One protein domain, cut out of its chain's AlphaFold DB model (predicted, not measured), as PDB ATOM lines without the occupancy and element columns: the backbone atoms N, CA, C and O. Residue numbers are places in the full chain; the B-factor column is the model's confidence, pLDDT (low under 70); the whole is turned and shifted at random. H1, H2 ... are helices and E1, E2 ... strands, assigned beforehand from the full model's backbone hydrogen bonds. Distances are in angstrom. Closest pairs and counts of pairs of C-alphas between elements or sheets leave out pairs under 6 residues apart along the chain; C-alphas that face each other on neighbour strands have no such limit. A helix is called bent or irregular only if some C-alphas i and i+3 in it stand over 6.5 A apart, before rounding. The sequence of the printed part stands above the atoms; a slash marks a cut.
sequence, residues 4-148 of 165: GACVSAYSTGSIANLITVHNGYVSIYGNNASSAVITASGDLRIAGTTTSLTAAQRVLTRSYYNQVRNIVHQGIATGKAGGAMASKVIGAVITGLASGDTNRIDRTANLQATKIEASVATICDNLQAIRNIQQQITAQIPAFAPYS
ATOM      1  N   GLY A   4      37.047  -6.567  29.764       45.97
ATOM      2  CA  GLY A   4      37.696  -7.064  30.985       45.97
ATOM      3  C   GLY A   4      38.084  -8.548  30.918       45.97
ATOM      4  O   GLY A   4      39.176  -8.912  31.331       45.97
ATOM      5  N   ALA A   5      37.242  -9.398  30.318       49.94
ATOM      6  CA  ALA A   5      37.523 -10.831  30.180       49.94
ATOM      7  C   ALA A   5      38.646 -11.118  29.167       49.94
ATOM      8  O   ALA A   5      39.473 -12.001  29.389       49.94
ATOM      9  N   CYS A   6      38.702 -10.348  28.077       49.91
ATOM     10  CA  CYS A   6      39.770 -10.439  27.087       49.91
ATOM     11  C   CYS A   6      41.122  -9.991  27.669       49.91
ATOM     12  O   CYS A   6      42.128 -10.679  27.494       49.91
ATOM     13  N   VAL A   7      41.142  -8.892  28.436       48.22
ATOM     14  CA  VAL A   7      42.356  -8.399  29.108       48.22
ATOM     15  C   VAL A   7      42.853  -9.390  30.165       48.22
ATOM     16  O   VAL A   7      44.054  -9.645  30.229       48.22
ATOM     17  N   SER A   8      41.968 -10.025  30.942       45.56
ATOM     18  CA  SER A   8      42.368 -11.068  31.905       45.56
ATOM     19  C   SER A   8      42.962 -12.315  31.234       45.56
ATOM     20  O   SER A   8      43.915 -12.894  31.758       45.56
ATOM     21  N   ALA A   9      42.452 -12.705  30.060       45.50
ATOM     22  CA  ALA A   9      43.010 -13.799  29.259       45.50
ATOM     23  C   ALA A   9      44.359 -13.436  28.606       45.50
ATOM     24  O   ALA A   9      45.204 -14.306  28.409       45.50
ATOM     25  N   TYR A  10      44.585 -12.154  28.297       42.41
ATOM     26  CA  TYR A  10      45.858 -11.658  27.764       42.41
ATOM     27  C   TYR A  10      46.927 -11.487  28.859       42.41
ATOM     28  O   TYR A  10      48.085 -11.853  28.666       42.41
ATOM     29  N   SER A  11      46.535 -10.992  30.040       38.59
ATOM     30  CA  SER A  11      47.413 -10.768  31.201       38.59
ATOM     31  C   SER A  11      48.004 -12.056  31.788       38.59
ATOM     32  O   SER A  11      48.973 -11.994  32.539       38.59
ATOM     33  N   THR A  12      47.447 -13.220  31.445       40.06
ATOM     34  CA  THR A  12      47.931 -14.547  31.848       40.06
ATOM     35  C   THR A  12      48.753 -15.223  30.740       40.06
ATOM     36  O   THR A  12      48.628 -16.417  30.515       40.06
ATOM     37  N   GLY A  13      49.594 -14.479  30.013       42.28
ATOM     38  CA  GLY A  13      50.868 -14.942  29.420       42.28
ATOM     39  C   GLY A  13      50.933 -16.206  28.529       42.28
ATOM     40  O   GLY A  13      52.036 -16.612  28.180       42.28
ATOM     41  N   SER A  14      49.828 -16.853  28.138       44.88
ATOM     42  CA  SER A  14      49.872 -18.279  27.742       44.88
ATOM     43  C   SER A  14      49.590 -18.589  26.269       44.88
ATOM     44  O   SER A  14      49.778 -19.731  25.853       44.88
ATOM     45  N   ILE A  15      49.185 -17.614  25.448       47.41
ATOM     46  CA  ILE A  15      48.992 -17.826  23.995       47.41
ATOM     47  C   ILE A  15      50.300 -17.742  23.192       47.41
ATOM     48  O   ILE A  15      50.423 -18.411  22.168       47.41
ATOM     49  N   ALA A  16      51.293 -16.983  23.673       52.25
ATOM     50  CA  ALA A  16      52.546 -16.741  22.952       52.25
ATOM     51  C   ALA A  16      53.406 -18.007  22.766       52.25
ATOM     52  O   ALA A  16      54.119 -18.118  21.775       52.25
ATOM     53  N   ASN A  17      53.296 -18.984  23.675       62.38
ATOM     54  CA  ASN A  17      54.050 -20.241  23.595       62.38
ATOM     55  C   ASN A  17      53.309 -21.369  22.862       62.38
ATOM     56  O   ASN A  17      53.902 -22.410  22.594       62.38
ATOM     57  N   LEU A  18      52.020 -21.199  22.556       71.38
ATOM     58  CA  LEU A  18      51.215 -22.245  21.915       71.38
ATOM     59  C   LEU A  18      51.177 -22.124  20.401       71.38
ATOM     60  O   LEU A  18      50.984 -23.129  19.726       71.38
ATOM     61  N   ILE A  19      51.322 -20.908  19.876       79.81
ATOM     62  CA  ILE A  19      51.302 -20.641  18.442       79.81
ATOM     63  C   ILE A  19      52.576 -19.890  18.088       79.81
ATOM     64  O   ILE A  19      52.777 -18.761  18.529       79.81
ATOM     65  N   THR A  20      53.424 -20.500  17.266       81.88
ATOM     66  CA  THR A  20      54.668 -19.884  16.801       81.88
ATOM     67  C   THR A  20      54.665 -19.741  15.287       81.88
ATOM     68  O   THR A  20      54.096 -20.553  14.556       81.88
ATOM     69  N   VAL A  21      55.306 -18.677  14.805       84.25
ATOM     70  CA  VAL A  21      55.548 -18.461  13.379       84.25
ATOM     71  C   VAL A  21      57.047 -18.514  13.144       84.25
ATOM     72  O   VAL A  21      57.774 -17.647  13.619       84.25
ATOM     73  N   HIS A  22      57.512 -19.512  12.397       82.00
ATOM     74  CA  HIS A  22      58.934 -19.687  12.101       82.00
ATOM     75  C   HIS A  22      59.132 -20.272  10.701       82.00
ATOM     76  O   HIS A  22      58.379 -21.150  10.289       82.00
ATOM     77  N   ASN A  23      60.124 -19.778   9.951       82.62
ATOM     78  CA  ASN A  23      60.422 -20.209   8.574       82.62
ATOM     79  C   ASN A  23      59.200 -20.247   7.634       82.62
ATOM     80  O   ASN A  23      59.108 -21.088   6.747       82.62
ATOM     81  N   GLY A  24      58.232 -19.349   7.840       83.00
ATOM     82  CA  GLY A  24      57.011 -19.314   7.033       83.00
ATOM     83  C   GLY A  24      55.962 -20.367   7.400       83.00
ATOM     84  O   GLY A  24      54.937 -20.419   6.727       83.00
ATOM     85  N   TYR A  25      56.160 -21.139   8.466       89.12
ATOM     86  CA  TYR A  25      55.185 -22.078   9.019       89.12
ATOM     87  C   TYR A  25      54.469 -21.482  10.229       89.12
ATOM     88  O   TYR A  25      55.050 -20.678  10.961       89.12
ATOM     89  N   VAL A  26      53.220 -21.895  10.440       89.62
ATOM     90  CA  VAL A  26      52.483 -21.685  11.691       89.62
ATOM     91  C   VAL A  26      52.460 -23.013  12.438       89.62
ATOM     92  O   VAL A  26      51.881 -23.974  11.937       89.62
ATOM     93  N   SER A  27      53.075 -23.068  13.614       89.44
ATOM     94  CA  SER A  27      53.083 -24.247  14.483       89.44
ATOM     95  C   SER A  27      52.163 -24.015  15.673       89.44
ATOM     96  O   SER A  27      52.261 -22.984  16.332       89.44
ATOM     97  N   ILE A  28      51.284 -24.972  15.947       88.81
ATOM     98  CA  ILE A  28      50.376 -24.991  17.087       88.81
ATOM     99  C   ILE A  28      50.754 -26.180  17.962       88.81
ATOM    100  O   ILE A  28      50.729 -27.316  17.493       88.81
ATOM    101  N   TYR A  29      51.098 -25.937  19.217       83.88
ATOM    102  CA  TYR A  29      51.460 -26.986  20.165       83.88
ATOM    103  C   TYR A  29      50.227 -27.408  20.957       83.88
ATOM    104  O   TYR A  29      49.571 -26.577  21.582       83.88
ATOM    105  N   GLY A  30      49.896 -28.697  20.890       74.44
ATOM    106  CA  GLY A  30      48.851 -29.289  21.721       74.44
ATOM    107  C   GLY A  30      49.388 -29.680  23.099       74.44
ATOM    108  O   GLY A  30      50.589 -29.615  23.362       74.44
ATOM    109  N   ASN A  31      48.504 -30.162  23.973       68.38
ATOM    110  CA  ASN A  31      48.862 -30.545  25.349       68.38
ATOM    111  C   ASN A  31      49.836 -31.739  25.433       68.38
ATOM    112  O   ASN A  31      50.469 -31.944  26.462       68.38
ATOM    113  N   ASN A  32      49.989 -32.507  24.351       66.75
ATOM    114  CA  ASN A  32      50.794 -33.732  24.312       66.75
ATOM    115  C   ASN A  32      52.217 -33.508  23.767       66.75
ATOM    116  O   ASN A  32      52.825 -34.441  23.251       66.75
ATOM    117  N   ALA A  33      52.713 -32.264  23.772       65.69
ATOM    118  CA  ALA A  33      53.970 -31.834  23.137       65.69
ATOM    119  C   ALA A  33      54.071 -32.082  21.611       65.69
ATOM    120  O   ALA A  33      55.045 -31.677  20.975       65.69
ATOM    121  N   SER A  34      53.054 -32.688  20.993       82.38
ATOM    122  CA  SER A  34      52.915 -32.772  19.545       82.38
ATOM    123  C   SER A  34      52.503 -31.420  18.967       82.38
ATOM    124  O   SER A  34      51.843 -30.611  19.627       82.38
ATOM    125  N   SER A  35      52.870 -31.181  17.709       88.19
ATOM    126  CA  SER A  35      52.508 -29.963  16.990       88.19
ATOM    127  C   SER A  35      51.622 -30.244  15.780       88.19
ATOM    128  O   SER A  35      51.772 -31.252  15.083       88.19
ATOM    129  N   ALA A  36      50.707 -29.317  15.520       91.81
ATOM    130  CA  ALA A  36      50.085 -29.136  14.225       91.81
ATOM    131  C   ALA A  36      50.828 -28.020  13.489       91.81
ATOM    132  O   ALA A  36      51.029 -26.940  14.035       91.81
ATOM    133  N   VAL A  37      51.249 -28.267  12.255       94.00
ATOM    134  CA  VAL A  37      51.970 -27.303  11.426       94.00
ATOM    135  C   VAL A  37      51.138 -27.004  10.194       94.00
ATOM    136  O   VAL A  37      50.752 -27.918   9.467       94.00
ATOM    137  N   ILE A  38      50.887 -25.722   9.955       94.94
ATOM    138  CA  ILE A  38      50.184 -25.227   8.777       94.94
ATOM    139  C   ILE A  38      51.167 -24.444   7.910       94.94
ATOM    140  O   ILE A  38      51.856 -23.531   8.375       94.94
ATOM    141  N   THR A  39      51.243 -24.815   6.634       95.44
ATOM    142  CA  THR A  39      52.091 -24.135   5.652       95.44
ATOM    143  C   THR A  39      51.396 -22.901   5.085       95.44
ATOM    144  O   THR A  39      50.171 -22.772   5.146       95.44
ATOM    145  N   ALA A  40      52.159 -22.034   4.414       94.69
ATOM    146  CA  ALA A  40      51.583 -20.945   3.628       94.69
ATOM    147  C   ALA A  40      50.602 -21.444   2.567       94.69
ATOM    148  O   ALA A  40      49.769 -20.660   2.143       94.69
ATOM    149  N   SER A  41      50.715 -22.719   2.164       94.94
ATOM    150  CA  SER A  41      49.894 -23.457   1.202       94.94
ATOM    151  C   SER A  41      48.586 -24.040   1.821       94.94
ATOM    152  O   SER A  41      47.684 -24.534   1.128       94.94
ATOM    153  N   GLY A  42      48.398 -23.897   3.134       94.62
ATOM    154  CA  GLY A  42      47.279 -24.513   3.850       94.62
ATOM    155  C   GLY A  42      47.421 -26.033   3.975       94.62
ATOM    156  O   GLY A  42      46.467 -26.695   4.374       94.62
ATOM    157  N   ASP A  43      48.587 -26.605   3.656       96.25
ATOM    158  CA  ASP A  43      48.868 -27.994   4.019       96.25
ATOM    159  C   ASP A  43      48.934 -28.101   5.535       96.25
ATOM    160  O   ASP A  43      49.547 -27.257   6.194       96.25
ATOM    161  N   LEU A  44      48.321 -29.154   6.065       95.31
ATOM    162  CA  LEU A  44      48.318 -29.461   7.483       95.31
ATOM    163  C   LEU A  44      49.191 -30.686   7.740       95.31
ATOM    164  O   LEU A  44      49.071 -31.710   7.067       95.31
ATOM    165  N   ARG A  45      50.058 -30.582   8.743       95.56
ATOM    166  CA  ARG A  45      50.803 -31.705   9.306       95.56
ATOM    167  C   ARG A  45      50.457 -31.822  10.780       95.56
ATOM    168  O   ARG A  45      50.586 -30.839  11.496       95.56
ATOM    169  N   ILE A  46      50.053 -32.997  11.237       92.38
ATOM    170  CA  ILE A  46      49.747 -33.277  12.643       92.38
ATOM    171  C   ILE A  46      50.772 -34.282  13.152       92.38
ATOM    172  O   ILE A  46      50.951 -35.335  12.546       92.38
ATOM    173  N   ALA A  47      51.458 -33.943  14.246       89.81
ATOM    174  CA  ALA A  47      52.513 -34.769  14.833       89.81
ATOM    175  C   ALA A  47      53.574 -35.212  13.798       89.81
ATOM    176  O   ALA A  47      54.040 -36.345  13.803       89.81
ATOM    177  N   GLY A  48      53.926 -34.319  12.863       89.88
ATOM    178  CA  GLY A  48      54.895 -34.602  11.796       89.88
ATOM    179  C   GLY A  48      54.345 -35.372  10.585       89.88
ATOM    180  O   GLY A  48      55.062 -35.513   9.593       89.88
ATOM    181  N   THR A  49      53.082 -35.794  10.602       91.88
ATOM    182  CA  THR A  49      52.445 -36.533   9.500       91.88
ATOM    183  C   THR A  49      51.548 -35.619   8.678       91.88
ATOM    184  O   THR A  49      50.735 -34.883   9.230       91.88
ATOM    185  N   THR A  50      51.671 -35.659   7.349       93.56
ATOM    186  CA  THR A  50      50.807 -34.884   6.446       93.56
ATOM    187  C   THR A  50      49.364 -35.382   6.522       93.56
ATOM    188  O   THR A  50      49.097 -36.567   6.343       93.56
ATOM    189  N   THR A  51      48.432 -34.467   6.767       92.56
ATOM    190  CA  THR A  51      46.996 -34.743   6.802       92.56
ATOM    191  C   THR A  51      46.400 -34.481   5.422       92.56
ATOM    192  O   THR A  51      46.581 -33.399   4.863       92.56
ATOM    193  N   SER A  52      45.687 -35.462   4.864       94.00
ATOM    194  CA  SER A  52      44.938 -35.259   3.620       94.00
ATOM    195  C   SER A  52      43.763 -34.322   3.881       94.00
ATOM    196  O   SER A  52      42.974 -34.566   4.794       94.00
ATOM    197  N   LEU A  53      43.669 -33.245   3.101       95.25
ATOM    198  CA  LEU A  53      42.630 -32.227   3.233       95.25
ATOM    199  C   LEU A  53      41.791 -32.149   1.962       95.25
ATOM    200  O   LEU A  53      42.329 -32.146   0.853       95.25
ATOM    201  N   THR A  54      40.484 -31.975   2.127       96.31
ATOM    202  CA  THR A  54      39.602 -31.524   1.047       96.31
ATOM    203  C   THR A  54      39.925 -30.080   0.653       96.31
ATOM    204  O   THR A  54      40.583 -29.339   1.390       96.31
ATOM    205  N   ALA A  55      39.427 -29.637  -0.504       94.56
ATOM    206  CA  ALA A  55      39.587 -28.248  -0.938       94.56
ATOM    207  C   ALA A  55      39.016 -27.251   0.091       94.56
ATOM    208  O   ALA A  55      39.672 -26.264   0.417       94.56
ATOM    209  N   ALA A  56      37.843 -27.545   0.663       93.12
ATOM    210  CA  ALA A  56      37.217 -26.710   1.689       93.12
ATOM    211  C   ALA A  56      38.055 -26.652   2.979       93.12
ATOM    212  O   ALA A  56      38.322 -25.570   3.503       93.12
ATOM    213  N   GLN A  57      38.557 -27.799   3.444       95.00
ATOM    214  CA  GLN A  57      39.440 -27.872   4.610       95.00
ATOM    215  C   GLN A  57      40.744 -27.089   4.396       95.00
ATOM    216  O   GLN A  57      41.192 -26.372   5.288       95.00
ATOM    217  N   ARG A  58      41.328 -27.169   3.194       96.25
ATOM    218  CA  ARG A  58      42.543 -26.429   2.823       96.25
ATOM    219  C   ARG A  58      42.327 -24.913   2.785       96.25
ATOM    220  O   ARG A  58      43.240 -24.153   3.108       96.25
ATOM    221  N   VAL A  59      41.134 -24.454   2.406       95.50
ATOM    222  CA  VAL A  59      40.769 -23.029   2.486       95.50
ATOM    223  C   VAL A  59      40.722 -22.569   3.946       95.50
ATOM    224  O   VAL A  59      41.251 -21.504   4.265       95.50
ATOM    225  N   LEU A  60      40.168 -23.381   4.852       93.81
ATOM    226  CA  LEU A  60      40.112 -23.051   6.280       93.81
ATOM    227  C   LEU A  60      41.498 -22.971   6.923       93.81
ATOM    228  O   LEU A  60      41.807 -21.988   7.599       93.81
ATOM    229  N   THR A  61      42.366 -23.957   6.684       95.31
ATOM    230  CA  THR A  61      43.743 -23.940   7.207       95.31
ATOM    231  C   THR A  61      44.548 -22.774   6.630       95.31
ATOM    232  O   THR A  61      45.313 -22.138   7.356       95.31
ATOM    233  N   ARG A  62      44.333 -22.411   5.357       96.00
ATOM    234  CA  ARG A  62      44.920 -21.200   4.761       96.00
ATOM    235  C   ARG A  62      44.440 -19.925   5.450       96.00
ATOM    236  O   ARG A  62      45.247 -19.041   5.728       96.00
ATOM    237  N   SER A  63      43.140 -19.825   5.713       93.31
ATOM    238  CA  SER A  63      42.552 -18.680   6.411       93.31
ATOM    239  C   SER A  63      43.160 -18.522   7.807       93.31
ATOM    240  O   SER A  63      43.636 -17.443   8.162       93.31
ATOM    241  N   TYR A  64      43.279 -19.630   8.545       91.38
ATOM    242  CA  TYR A  64      43.955 -19.666   9.841       91.38
ATOM    243  C   TYR A  64      45.406 -19.181   9.754       91.38
ATOM    244  O   TYR A  64      45.822 -18.321  10.531       91.38
ATOM    245  N   TYR A  65      46.166 -19.694   8.778       93.38
ATOM    246  CA  TYR A  65      47.548 -19.282   8.537       93.38
ATOM    247  C   TYR A  65      47.661 -17.764   8.347       93.38
ATOM    248  O   TYR A  65      48.468 -17.108   9.008       93.38
ATOM    249  N   ASN A  66      46.828 -17.199   7.472       91.06
ATOM    250  CA  ASN A  66      46.838 -15.771   7.168       91.06
ATOM    251  C   ASN A  66      46.464 -14.925   8.389       91.06
ATOM    252  O   ASN A  66      47.128 -13.924   8.659       91.06
ATOM    253  N   GLN A  67      45.455 -15.343   9.158       86.56
ATOM    254  CA  GLN A  67      45.014 -14.620  10.348       86.56
ATOM    255  C   GLN A  67      46.105 -14.595  11.429       86.56
ATOM    256  O   GLN A  67      46.435 -13.525  11.940       86.56
ATOM    257  N   VAL A  68      46.730 -15.742  11.728       85.81
ATOM    258  CA  VAL A  68      47.846 -15.824  12.690       85.81
ATOM    259  C   VAL A  68      49.011 -14.940  12.248       85.81
ATOM    260  O   VAL A  68      49.558 -14.174  13.042       85.81
ATOM    261  N   ARG A  69      49.377 -14.998  10.964       85.75
ATOM    262  CA  ARG A  69      50.446 -14.168  10.401       85.75
ATOM    263  C   ARG A  69      50.142 -12.683  10.524       85.75
ATOM    264  O   ARG A  69      51.035 -11.930  10.903       85.75
ATOM    265  N   ASN A  70      48.915 -12.270  10.220       82.50
ATOM    266  CA  ASN A  70      48.496 -10.878  10.321       82.50
ATOM    267  C   ASN A  70      48.641 -10.364  11.759       82.50
ATOM    268  O   ASN A  70      49.220  -9.303  11.965       82.50
ATOM    269  N   ILE A  71      48.235 -11.153  12.759       75.06
ATOM    270  CA  ILE A  71      48.412 -10.785  14.171       75.06
ATOM    271  C   ILE A  71      49.886 -10.678  14.544       75.06
ATOM    272  O   ILE A  71      50.261  -9.721  15.207       75.06
ATOM    273  N   VAL A  72      50.737 -11.619  14.128       73.69
ATOM    274  CA  VAL A  72      52.178 -11.541  14.427       73.69
ATOM    275  C   VAL A  72      52.800 -10.292  13.797       73.69
ATOM    276  O   VAL A  72      53.552  -9.578  14.458       73.69
ATOM    277  N   HIS A  73      52.442  -9.972  12.550       71.25
ATOM    278  CA  HIS A  73      52.886  -8.744  11.878       71.25
ATOM    279  C   HIS A  73      52.396  -7.480  12.594       71.25
ATOM    280  O   HIS A  73      53.191  -6.575  12.853       71.25
ATOM    281  N   GLN A  74      51.117  -7.437  12.972       67.06
ATOM    282  CA  GLN A  74      50.541  -6.335  13.746       67.06
ATOM    283  C   GLN A  74      51.181  -6.221  15.135       67.06
ATOM    284  O   GLN A  74      51.493  -5.119  15.571       67.06
ATOM    285  N   GLY A  75      51.460  -7.338  15.810       62.19
ATOM    286  CA  GLY A  75      52.127  -7.383  17.111       62.19
ATOM    287  C   GLY A  75      53.550  -6.825  17.060       62.19
ATOM    288  O   GLY A  75      53.939  -6.058  17.937       62.19
ATOM    289  N   ILE A  76      54.305  -7.119  15.996       58.25
ATOM    290  CA  ILE A  76      55.628  -6.520  15.759       58.25
ATOM    291  C   ILE A  76      55.508  -5.005  15.540       58.25
ATOM    292  O   ILE A  76      56.294  -4.237  16.099       58.25
ATOM    293  N   ALA A  77      54.537  -4.555  14.738       58.88
ATOM    294  CA  ALA A  77      54.322  -3.132  14.472       58.88
ATOM    295  C   ALA A  77      53.917  -2.363  15.743       58.88
ATOM    296  O   ALA A  77      54.512  -1.332  16.060       58.88
ATOM    297  N   THR A  78      52.970  -2.903  16.512       60.31
ATOM    298  CA  THR A  78      52.522  -2.344  17.794       60.31
ATOM    299  C   THR A  78      53.637  -2.364  18.837       60.31
ATOM    300  O   THR A  78      53.835  -1.366  19.523       60.31
ATOM    301  N   GLY A  79      54.433  -3.436  18.923       56.12
ATOM    302  CA  GLY A  79      55.592  -3.511  19.822       56.12
ATOM    303  C   GLY A  79      56.648  -2.444  19.517       56.12
ATOM    304  O   GLY A  79      57.145  -1.780  20.427       56.12
ATOM    305  N   LYS A  80      56.930  -2.193  18.230       58.72
ATOM    306  CA  LYS A  80      57.802  -1.088  17.795       58.72
ATOM    307  C   LYS A  80      57.224   0.279  18.163       58.72
ATOM    308  O   LYS A  80      57.956   1.137  18.655       58.72
ATOM    309  N   ALA A  81      55.922   0.482  17.958       58.69
ATOM    310  CA  ALA A  81      55.244   1.718  18.338       58.69
ATOM    311  C   ALA A  81      55.273   1.942  19.861       58.69
ATOM    312  O   ALA A  81      55.566   3.051  20.303       58.69
ATOM    313  N   GLY A  82      55.059   0.892  20.660       57.72
ATOM    314  CA  GLY A  82      55.159   0.923  22.120       57.72
ATOM    315  C   GLY A  82      56.567   1.273  22.607       57.72
ATOM    316  O   GLY A  82      56.716   2.163  23.442       57.72
ATOM    317  N   GLY A  83      57.605   0.669  22.020       58.19
ATOM    318  CA  GLY A  83      59.001   1.019  22.311       58.19
ATOM    319  C   GLY A  83      59.342   2.473  21.961       58.19
ATOM    320  O   GLY A  83      59.991   3.166  22.744       58.19
ATOM    321  N   ALA A  84      58.845   2.975  20.827       57.91
ATOM    322  CA  ALA A  84      59.019   4.371  20.424       57.91
ATOM    323  C   ALA A  84      58.236   5.365  21.307       57.91
ATOM    324  O   ALA A  84      58.646   6.515  21.455       57.91
ATOM    325  N   MET A  85      57.101   4.960  21.883       53.31
ATOM    326  CA  MET A  85      56.362   5.779  22.849       53.31
ATOM    327  C   MET A  85      57.036   5.778  24.223       53.31
ATOM    328  O   MET A  85      57.176   6.846  24.810       53.31
ATOM    329  N   ALA A  86      57.505   4.626  24.710       55.59
ATOM    330  CA  ALA A  86      58.222   4.523  25.981       55.59
ATOM    331  C   ALA A  86      59.494   5.388  25.990       55.59
ATOM    332  O   ALA A  86      59.732   6.127  26.945       55.59
ATOM    333  N   SER A  87      60.262   5.390  24.895       54.88
ATOM    334  CA  SER A  87      61.437   6.260  24.761       54.88
ATOM    335  C   SER A  87      61.075   7.751  24.723       54.88
ATOM    336  O   SER A  87      61.737   8.564  25.367       54.88
ATOM    337  N   LYS A  88      59.986   8.124  24.037       52.06
ATOM    338  CA  LYS A  88      59.485   9.509  24.012       52.06
ATOM    339  C   LYS A  88      58.950   9.979  25.368       52.06
ATOM    340  O   LYS A  88      59.119  11.151  25.687       52.06
ATOM    341  N   VAL A  89      58.356   9.099  26.178       52.72
ATOM    342  CA  VAL A  89      57.920   9.427  27.549       52.72
ATOM    343  C   VAL A  89      59.125   9.659  28.463       52.72
ATOM    344  O   VAL A  89      59.132  10.650  29.187       52.72
ATOM    345  N   ILE A  90      60.178   8.835  28.377       49.94
ATOM    346  CA  ILE A  90      61.426   9.066  29.128       49.94
ATOM    347  C   ILE A  90      62.041  10.426  28.748       49.94
ATOM    348  O   ILE A  90      62.403  11.204  29.628       49.94
ATOM    349  N   GLY A  91      62.073  10.770  27.456       48.81
ATOM    350  CA  GLY A  91      62.536  12.089  27.004       48.81
ATOM    351  C   GLY A  91      61.646  13.250  27.473       48.81
ATOM    352  O   GLY A  91      62.149  14.299  27.874       48.81
ATOM    353  N   ALA A  92      60.323  13.071  27.482       48.25
ATOM    354  CA  ALA A  92      59.371  14.098  27.902       48.25
ATOM    355  C   ALA A  92      59.354  14.331  29.422       48.25
ATOM    356  O   ALA A  92      59.120  15.459  29.838       48.25
ATOM    357  N   VAL A  93      59.640  13.320  30.251       49.34
ATOM    358  CA  VAL A  93      59.782  13.485  31.712       49.34
ATOM    359  C   VAL A  93      61.039  14.290  32.048       49.34
ATOM    360  O   VAL A  93      60.973  15.213  32.857       49.34
ATOM    361  N   ILE A  94      62.158  14.016  31.367       42.38
ATOM    362  CA  ILE A  94      63.406  14.779  31.537       42.38
ATOM    363  C   ILE A  94      63.222  16.239  31.080       42.38
ATOM    364  O   ILE A  94      63.683  17.158  31.750       42.38
ATOM    365  N   THR A  95      62.491  16.476  29.985       49.53
ATOM    366  CA  THR A  95      62.236  17.842  29.479       49.53
ATOM    367  C   THR A  95      61.124  18.569  30.264       49.53
ATOM    368  O   THR A  95      61.163  19.786  30.440       49.53
ATOM    369  N   GLY A  96      60.124  17.842  30.766       44.25
ATOM    370  CA  GLY A  96      58.964  18.385  31.479       44.25
ATOM    371  C   GLY A  96      59.284  18.853  32.899       44.25
ATOM    372  O   GLY A  96      58.759  19.880  33.327       44.25
ATOM    373  N   LEU A  97      60.218  18.184  33.584       45.81
ATOM    374  CA  LEU A  97      60.754  18.652  34.869       45.81
ATOM    375  C   LEU A  97      61.533  19.975  34.741       45.81
ATOM    376  O   LEU A  97      61.616  20.719  35.712       45.81
ATOM    377  N   ALA A  98      62.037  20.310  33.549       48.53
ATOM    378  CA  ALA A  98      62.705  21.586  33.284       48.53
ATOM    379  C   ALA A  98      61.743  22.739  32.923       48.53
ATOM    380  O   ALA A  98      62.168  23.890  32.909       48.53
ATOM    381  N   SER A  99      60.468  22.455  32.617       56.19
ATOM    382  CA  SER A  99      59.565  23.424  31.960       56.19
ATOM    383  C   SER A  99      58.363  23.883  32.805       56.19
ATOM    384  O   SER A  99      57.704  24.843  32.423       56.19
ATOM    385  N   GLY A 100      58.053  23.224  33.931       46.72
ATOM    386  CA  GLY A 100      57.019  23.677  34.883       46.72
ATOM    387  C   GLY A 100      55.572  23.715  34.357       46.72
ATOM    388  O   GLY A 100      54.756  24.462  34.888       46.72
ATOM    389  N   ASP A 101      55.239  22.935  33.325       55.44
ATOM    390  CA  ASP A 101      53.988  23.077  32.564       55.44
ATOM    391  C   ASP A 101      53.065  21.848  32.753       55.44
ATOM    392  O   ASP A 101      53.079  20.884  31.981       55.44
ATOM    393  N   THR A 102      52.277  21.846  33.831       54.31
ATOM    394  CA  THR A 102      51.413  20.726  34.266       54.31
ATOM    395  C   THR A 102      50.235  20.436  33.323       54.31
ATOM    396  O   THR A 102      49.756  19.307  33.267       54.31
ATOM    397  N   ASN A 103      49.808  21.402  32.504       55.31
ATOM    398  CA  ASN A 103      48.616  21.283  31.647       55.31
ATOM    399  C   ASN A 103      48.849  20.427  30.375       55.31
ATOM    400  O   ASN A 103      47.911  19.940  29.738       55.31
ATOM    401  N   ARG A 104      50.114  20.193  29.988       52.72
ATOM    402  CA  ARG A 104      50.466  19.276  28.880       52.72
ATOM    403  C   ARG A 104      50.380  17.798  29.271       52.72
ATOM    404  O   ARG A 104      50.266  16.946  28.384       52.72
ATOM    405  N   ILE A 105      50.421  17.490  30.567       52.53
ATOM    406  CA  ILE A 105      50.456  16.117  31.083       52.53
ATOM    407  C   ILE A 105      49.079  15.454  30.924       52.53
ATOM    408  O   ILE A 105      49.010  14.355  30.375       52.53
ATOM    409  N   ASP A 106      47.985  16.151  31.248       53.91
ATOM    410  CA  ASP A 106      46.619  15.599  31.174       53.91
ATOM    411  C   ASP A 106      46.173  15.265  29.744       53.91
ATOM    412  O   ASP A 106      45.643  14.184  29.472       53.91
ATOM    413  N   ARG A 107      46.442  16.159  28.782       56.03
ATOM    414  CA  ARG A 107      46.092  15.919  27.370       56.03
ATOM    415  C   ARG A 107      46.894  14.765  26.769       56.03
ATOM    416  O   ARG A 107      46.358  13.981  25.986       56.03
ATOM    417  N   THR A 108      48.163  14.647  27.150       56.16
ATOM    418  CA  THR A 108      49.033  13.559  26.692       56.16
ATOM    419  C   THR A 108      48.613  12.231  27.321       56.16
ATOM    420  O   THR A 108      48.516  11.239  26.607       56.16
ATOM    421  N   ALA A 109      48.287  12.207  28.615       58.56
ATOM    422  CA  ALA A 109      47.818  11.009  29.307       58.56
ATOM    423  C   ALA A 109      46.505  10.472  28.712       58.56
ATOM    424  O   ALA A 109      46.418   9.283  28.404       58.56
ATOM    425  N   ASN A 110      45.523  11.342  28.455       58.81
ATOM    426  CA  ASN A 110      44.236  10.927  27.894       58.81
ATOM    427  C   ASN A 110      44.367  10.368  26.462       58.81
ATOM    428  O   ASN A 110      43.794   9.333  26.132       58.81
ATOM    429  N   LEU A 111      45.199  10.991  25.615       60.75
ATOM    430  CA  LEU A 111      45.479  10.480  24.267       60.75
ATOM    431  C   LEU A 111      46.178   9.115  24.282       60.75
ATOM    432  O   LEU A 111      45.967   8.301  23.381       60.75
ATOM    433  N   GLN A 112      47.026   8.865  25.279       59.84
ATOM    434  CA  GLN A 112      47.694   7.575  25.434       59.84
ATOM    435  C   GLN A 112      46.716   6.508  25.940       59.84
ATOM    436  O   GLN A 112      46.746   5.394  25.425       59.84
ATOM    437  N   ALA A 113      45.797   6.857  26.846       61.19
ATOM    438  CA  ALA A 113      44.740   5.958  27.305       61.19
ATOM    439  C   ALA A 113      43.842   5.486  26.146       61.19
ATOM    440  O   ALA A 113      43.711   4.284  25.930       61.19
ATOM    441  N   THR A 114      43.336   6.401  25.310       64.12
ATOM    442  CA  THR A 114      42.488   6.035  24.159       64.12
ATOM    443  C   THR A 114      43.217   5.152  23.137       64.12
ATOM    444  O   THR A 114      42.630   4.238  22.557       64.12
ATOM    445  N   LYS A 115      44.520   5.375  22.914       64.38
ATOM    446  CA  LYS A 115      45.330   4.522  22.023       64.38
ATOM    447  C   LYS A 115      45.534   3.118  22.582       64.38
ATOM    448  O   LYS A 115      45.537   2.154  21.814       64.38
ATOM    449  N   ILE A 116      45.714   3.001  23.895       65.81
ATOM    450  CA  ILE A 116      45.825   1.709  24.577       65.81
ATOM    451  C   ILE A 116      44.499   0.954  24.451       65.81
ATOM    452  O   ILE A 116      44.507  -0.202  24.031       65.81
ATOM    453  N   GLU A 117      43.365   1.609  24.706       65.50
ATOM    454  CA  GLU A 117      42.032   1.004  24.571       65.50
ATOM    455  C   GLU A 117      41.754   0.499  23.148       65.50
ATOM    456  O   GLU A 117      41.356  -0.654  22.969       65.50
ATOM    457  N   ALA A 118      42.035   1.311  22.125       67.69
ATOM    458  CA  ALA A 118      41.871   0.908  20.726       67.69
ATOM    459  C   ALA A 118      42.772  -0.284  20.346       67.69
ATOM    460  O   ALA A 118      42.361  -1.186  19.609       67.69
ATOM    461  N   SER A 119      43.996  -0.317  20.884       64.25
ATOM    462  CA  SER A 119      44.932  -1.427  20.671       64.25
ATOM    463  C   SER A 119      44.428  -2.716  21.321       64.25
ATOM    464  O   SER A 119      44.503  -3.781  20.712       64.25
ATOM    465  N   VAL A 120      43.863  -2.624  22.530       65.44
ATOM    466  CA  VAL A 120      43.271  -3.767  23.241       65.44
ATOM    467  C   VAL A 120      42.054  -4.309  22.494       65.44
ATOM    468  O   VAL A 120      41.977  -5.517  22.283       65.44
ATOM    469  N   ALA A 121      41.141  -3.446  22.038       70.88
ATOM    470  CA  ALA A 121      39.969  -3.867  21.265       70.88
ATOM    471  C   ALA A 121      40.373  -4.647  20.002       70.88
ATOM    472  O   ALA A 121      39.900  -5.759  19.775       70.88
ATOM    473  N   THR A 122      41.352  -4.125  19.259       69.38
ATOM    474  CA  THR A 122      41.888  -4.779  18.055       69.38
ATOM    475  C   THR A 122      42.476  -6.161  18.363       69.38
ATOM    476  O   THR A 122      42.278  -7.108  17.603       69.38
ATOM    477  N   ILE A 123      43.191  -6.313  19.484       68.81
ATOM    478  CA  ILE A 123      43.727  -7.614  19.920       68.81
ATOM    479  C   ILE A 123      42.586  -8.600  20.207       68.81
ATOM    480  O   ILE A 123      42.668  -9.760  19.803       68.81
ATOM    481  N   CYS A 124      41.517  -8.152  20.864       72.06
ATOM    482  CA  CYS A 124      40.369  -8.998  21.183       72.06
ATOM    483  C   CYS A 124      39.632  -9.485  19.930       72.06
ATOM    484  O   CYS A 124      39.360 -10.684  19.819       72.06
ATOM    485  N   ASP A 125      39.381  -8.594  18.971       75.38
ATOM    486  CA  ASP A 125      38.733  -8.938  17.700       75.38
ATOM    487  C   ASP A 125      39.564  -9.961  16.919       75.38
ATOM    488  O   ASP A 125      39.063 -10.976  16.430       75.38
ATOM    489  N   ASN A 126      40.876  -9.738  16.881       73.25
ATOM    490  CA  ASN A 126      41.838 -10.632  16.258       73.25
ATOM    491  C   ASN A 126      41.845 -12.034  16.897       73.25
ATOM    492  O   ASN A 126      41.867 -13.042  16.185       73.25
ATOM    493  N   LEU A 127      41.803 -12.119  18.230       73.81
ATOM    494  CA  LEU A 127      41.714 -13.397  18.941       73.81
ATOM    495  C   LEU A 127      40.395 -14.111  18.644       73.81
ATOM    496  O   LEU A 127      40.397 -15.314  18.383       73.81
ATOM    497  N   GLN A 128      39.277 -13.385  18.640       76.44
ATOM    498  CA  GLN A 128      37.968 -13.953  18.337       76.44
ATOM    499  C   GLN A 128      37.894 -14.484  16.898       76.44
ATOM    500  O   GLN A 128      37.376 -15.579  16.674       76.44
ATOM    501  N   ALA A 129      38.491 -13.774  15.938       80.50
ATOM    502  CA  ALA A 129      38.595 -14.238  14.559       80.50
ATOM    503  C   ALA A 129      39.350 -15.574  14.459       80.50
ATOM    504  O   ALA A 129      38.880 -16.496  13.789       80.50
ATOM    505  N   ILE A 130      40.478 -15.728  15.168       79.75
ATOM    506  CA  ILE A 130      41.206 -17.006  15.172       79.75
ATOM    507  C   ILE A 130      40.381 -18.114  15.824       79.75
ATOM    508  O   ILE A 130      40.335 -19.217  15.278       79.75
ATOM    509  N   ARG A 131      39.703 -17.843  16.948       82.00
ATOM    510  CA  ARG A 131      38.835 -18.832  17.614       82.00
ATOM    511  C   ARG A 131      37.785 -19.393  16.672       82.00
ATOM    512  O   ARG A 131      37.660 -20.608  16.554       82.00
ATOM    513  N   ASN A 132      37.086 -18.517  15.957       84.81
ATOM    514  CA  ASN A 132      36.042 -18.921  15.021       84.81
ATOM    515  C   ASN A 132      36.596 -19.826  13.913       84.81
ATOM    516  O   ASN A 132      35.932 -20.774  13.495       84.81
ATOM    517  N   ILE A 133      37.821 -19.564  13.445       86.56
ATOM    518  CA  ILE A 133      38.480 -20.420  12.453       86.56
ATOM    519  C   ILE A 133      38.912 -21.754  13.085       86.56
ATOM    520  O   ILE A 133      38.716 -22.794  12.463       86.56
ATOM    521  N   GLN A 134      39.440 -21.773  14.316       85.19
ATOM    522  CA  GLN A 134      39.792 -23.028  15.006       85.19
ATOM    523  C   GLN A 134      38.586 -23.933  15.225       85.19
ATOM    524  O   GLN A 134      38.692 -25.140  15.016       85.19
ATOM    525  N   GLN A 135      37.440 -23.365  15.596       85.88
ATOM    526  CA  GLN A 135      36.195 -24.114  15.755       85.88
ATOM    527  C   GLN A 135      35.753 -24.743  14.430       85.88
ATOM    528  O   GLN A 135      35.424 -25.927  14.389       85.88
ATOM    529  N   GLN A 136      35.830 -23.997  13.324       89.44
ATOM    530  CA  GLN A 136      35.524 -24.521  11.988       89.44
ATOM    531  C   GLN A 136      36.498 -25.622  11.554       89.44
ATOM    532  O   GLN A 136      36.071 -26.652  11.032       89.44
ATOM    533  N   ILE A 137      37.798 -25.434  11.797       89.69
ATOM    534  CA  ILE A 137      38.821 -26.450  11.522       89.69
ATOM    535  C   ILE A 137      38.557 -27.700  12.361       89.69
ATOM    536  O   ILE A 137      38.589 -28.794  11.820       89.69
ATOM    537  N   THR A 138      38.243 -27.557  13.647       89.44
ATOM    538  CA  THR A 138      37.995 -28.684  14.561       89.44
ATOM    539  C   THR A 138      36.737 -29.458  14.176       89.44
ATOM    540  O   THR A 138      36.742 -30.686  14.195       89.44
ATOM    541  N   ALA A 139      35.680 -28.757  13.757       89.94
ATOM    542  CA  ALA A 139      34.448 -29.376  13.281       89.94
ATOM    543  C   ALA A 139      34.657 -30.193  11.994       89.94
ATOM    544  O   ALA A 139      34.026 -31.231  11.814       89.94
ATOM    545  N   GLN A 140      35.543 -29.743  11.097       91.31
ATOM    546  CA  GLN A 140      35.797 -30.417   9.817       91.31
ATOM    547  C   GLN A 140      36.985 -31.384   9.844       91.31
ATOM    548  O   GLN A 140      37.084 -32.254   8.981       91.31
ATOM    549  N   ILE A 141      37.904 -31.222  10.794       91.25
ATOM    550  CA  ILE A 141      39.124 -32.010  10.961       91.25
ATOM    551  C   ILE A 141      39.208 -32.386  12.448       91.25
ATOM    552  O   ILE A 141      39.912 -31.725  13.213       91.25
ATOM    553  N   PRO A 142      38.526 -33.462  12.885       89.25
ATOM    554  CA  PRO A 142      38.499 -33.858  14.298       89.25
ATOM    555  C   PRO A 142      39.890 -34.116  14.893       89.25
ATOM    556  O   PRO A 142      40.135 -33.835  16.062       89.25
ATOM    557  N   ALA A 143      40.844 -34.571  14.071       87.50
ATOM    558  CA  ALA A 143      42.243 -34.750  14.469       87.50
ATOM    559  C   ALA A 143      42.937 -33.437  14.894       87.50
ATOM    560  O   ALA A 143      43.975 -33.477  15.553       87.50
ATOM    561  N   PHE A 144      42.377 -32.277  14.531       89.00
ATOM    562  CA  PHE A 144      42.872 -30.966  14.935       89.00
ATOM    563  C   PHE A 144      42.397 -30.546  16.339       89.00
ATOM    564  O   PHE A 144      42.962 -29.617  16.908       89.00
ATOM    565  N   ALA A 145      41.419 -31.235  16.943       86.06
ATOM    566  CA  ALA A 145      40.854 -30.866  18.246       86.06
ATOM    567  C   ALA A 145      41.897 -30.626  19.365       86.06
ATOM    568  O   ALA A 145      41.768 -29.622  20.068       86.06
ATOM    569  N   PRO A 146      42.980 -31.429  19.504       85.44
ATOM    570  CA  PRO A 146      44.019 -31.188  20.515       85.44
ATOM    571  C   PRO A 146      44.799 -29.874  20.334       85.44
ATOM    572  O   PRO A 146      45.551 -29.480  21.223       85.44
ATOM    573  N   TYR A 147      44.647 -29.216  19.183       84.19
ATOM    574  CA  TYR A 147      45.325 -27.983  18.787       84.19
ATOM    575  C   TYR A 147      44.372 -26.775  18.755       84.19
ATOM    576  O   TYR A 147      44.783 -25.674  18.385       84.19
ATOM    577  N   SER A 148      43.112 -26.940  19.179       80.00
ATOM    578  CA  SER A 148      42.133 -25.853  19.352       80.00
ATOM    579  C   SER A 148      42.424 -25.041  20.627       80.00
ATOM    580  O   SER A 148      41.636 -24.955  21.567       80.00
TER     581      SER A 148
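AT A GLANCE: This is residues 4 to 148 of the 165 residues of the protein "DUF2884 family protein" of Mizugakiibacter sp (UniProt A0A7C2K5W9). A long helical hairpin, H2 and H3, makes the longest axis, and a small twisted sheet of five strands packs across H2 near one end of it. The short H4 covers the same face of the sheet as H2, the short H1 lies crosswise near H3 part way along, and the turn at residues 97 to 103 sticks out at the far end. The printed part has 145 residues, with four named helices and five named strands in the order H1 E1 E2 E3 E4 E5 H2 H3 H4. The class is mixed, helices and strands, and the sheet, in the order E1 E2 E3 E4 E5, is antiparallel throughout. The whole is loose, with a radius of gyration of the C-alphas of 20.2 A and spans of 68 by 29 by 27 A.

HOW THE PARTS SIT: H1, residues 4 to 11, is close but not clearly touching H3, residues 103 to 140; their closest C-alphas, those of Cys 6 and Cys 124, are 6.1 A apart, and their lines are about perpendicular at 86 degrees. E1, residues 19 to 22, E2, residues 25 to 29, E3, residues 35 to 38, E4, residues 44 to 46, and E5, residues 49 to 51, form a meander, each strand the antiparallel neighbour of the one before. Within hydrogen-bond range are N 20 and O 27 at 2.9 A for E1 and E2, N 28 and O 36 at 2.8 A for E2 and E3, N 37 and O 45 at 2.8 A for E3 and E4, and N 46 and O 49 at 2.8 A for E4 and E5. H2, residues 55 to 96, is on the sheet at a height over the sheet of 10.1 A and runs across the strands, at 86 degrees to E1 on the local plane. H2 and H3 form a helical hairpin at a shallow tilt of 15 degrees, opposite ways; they touch through residues 57 to 71 and 126 to 140 alone, with the C-alphas of Tyr 64 and Ile 133 closest at 6.1 A. H4, residues 142 to 147, is on the same face as H2, two layers with helices on one face of the sheet, at a height over the sheet of 8.3 A. H3 and H4 only just touch, only at the corner by their link, with 3 pairs of C-alphas within 8 A; the closest are those of Thr 138 and Ala 145, 5.1 A apart. In H1 and H2 every O i to N i+4 pair is within hydrogen-bond range; H3 has 33 of 34, and H4 has 0 of 2, with 2 of 3 O i to N i+3 pairs.

IN THESE COORDINATES: H1 begins at C-alpha 4, at (37.696, -7.064, 30.985), and measures 10.4 A. E1 to E5 measure 10.0, 12.7, 9.8, 6.6 and 6.3 A. H2 measures 60.0 A from C-alpha 55 at (39.587, -28.248, -0.938), and H3 57.6 A. H4 measures 10.1 A, ends at C-alpha 147, at (45.325, -27.983, 18.787), and is irregular, with C-alphas 143 and 146 7.2 A apart.

THE WHOLE: The two farthest C-alphas, those of Ser 52 and Gly 100, are 67.8 A apart. The printed part has no cut, and no link is long. Mean pLDDT of the printed part is 72.6; residues 4 to 17, 31 to 33, 74 to 120 and 122 to 123 are under 70.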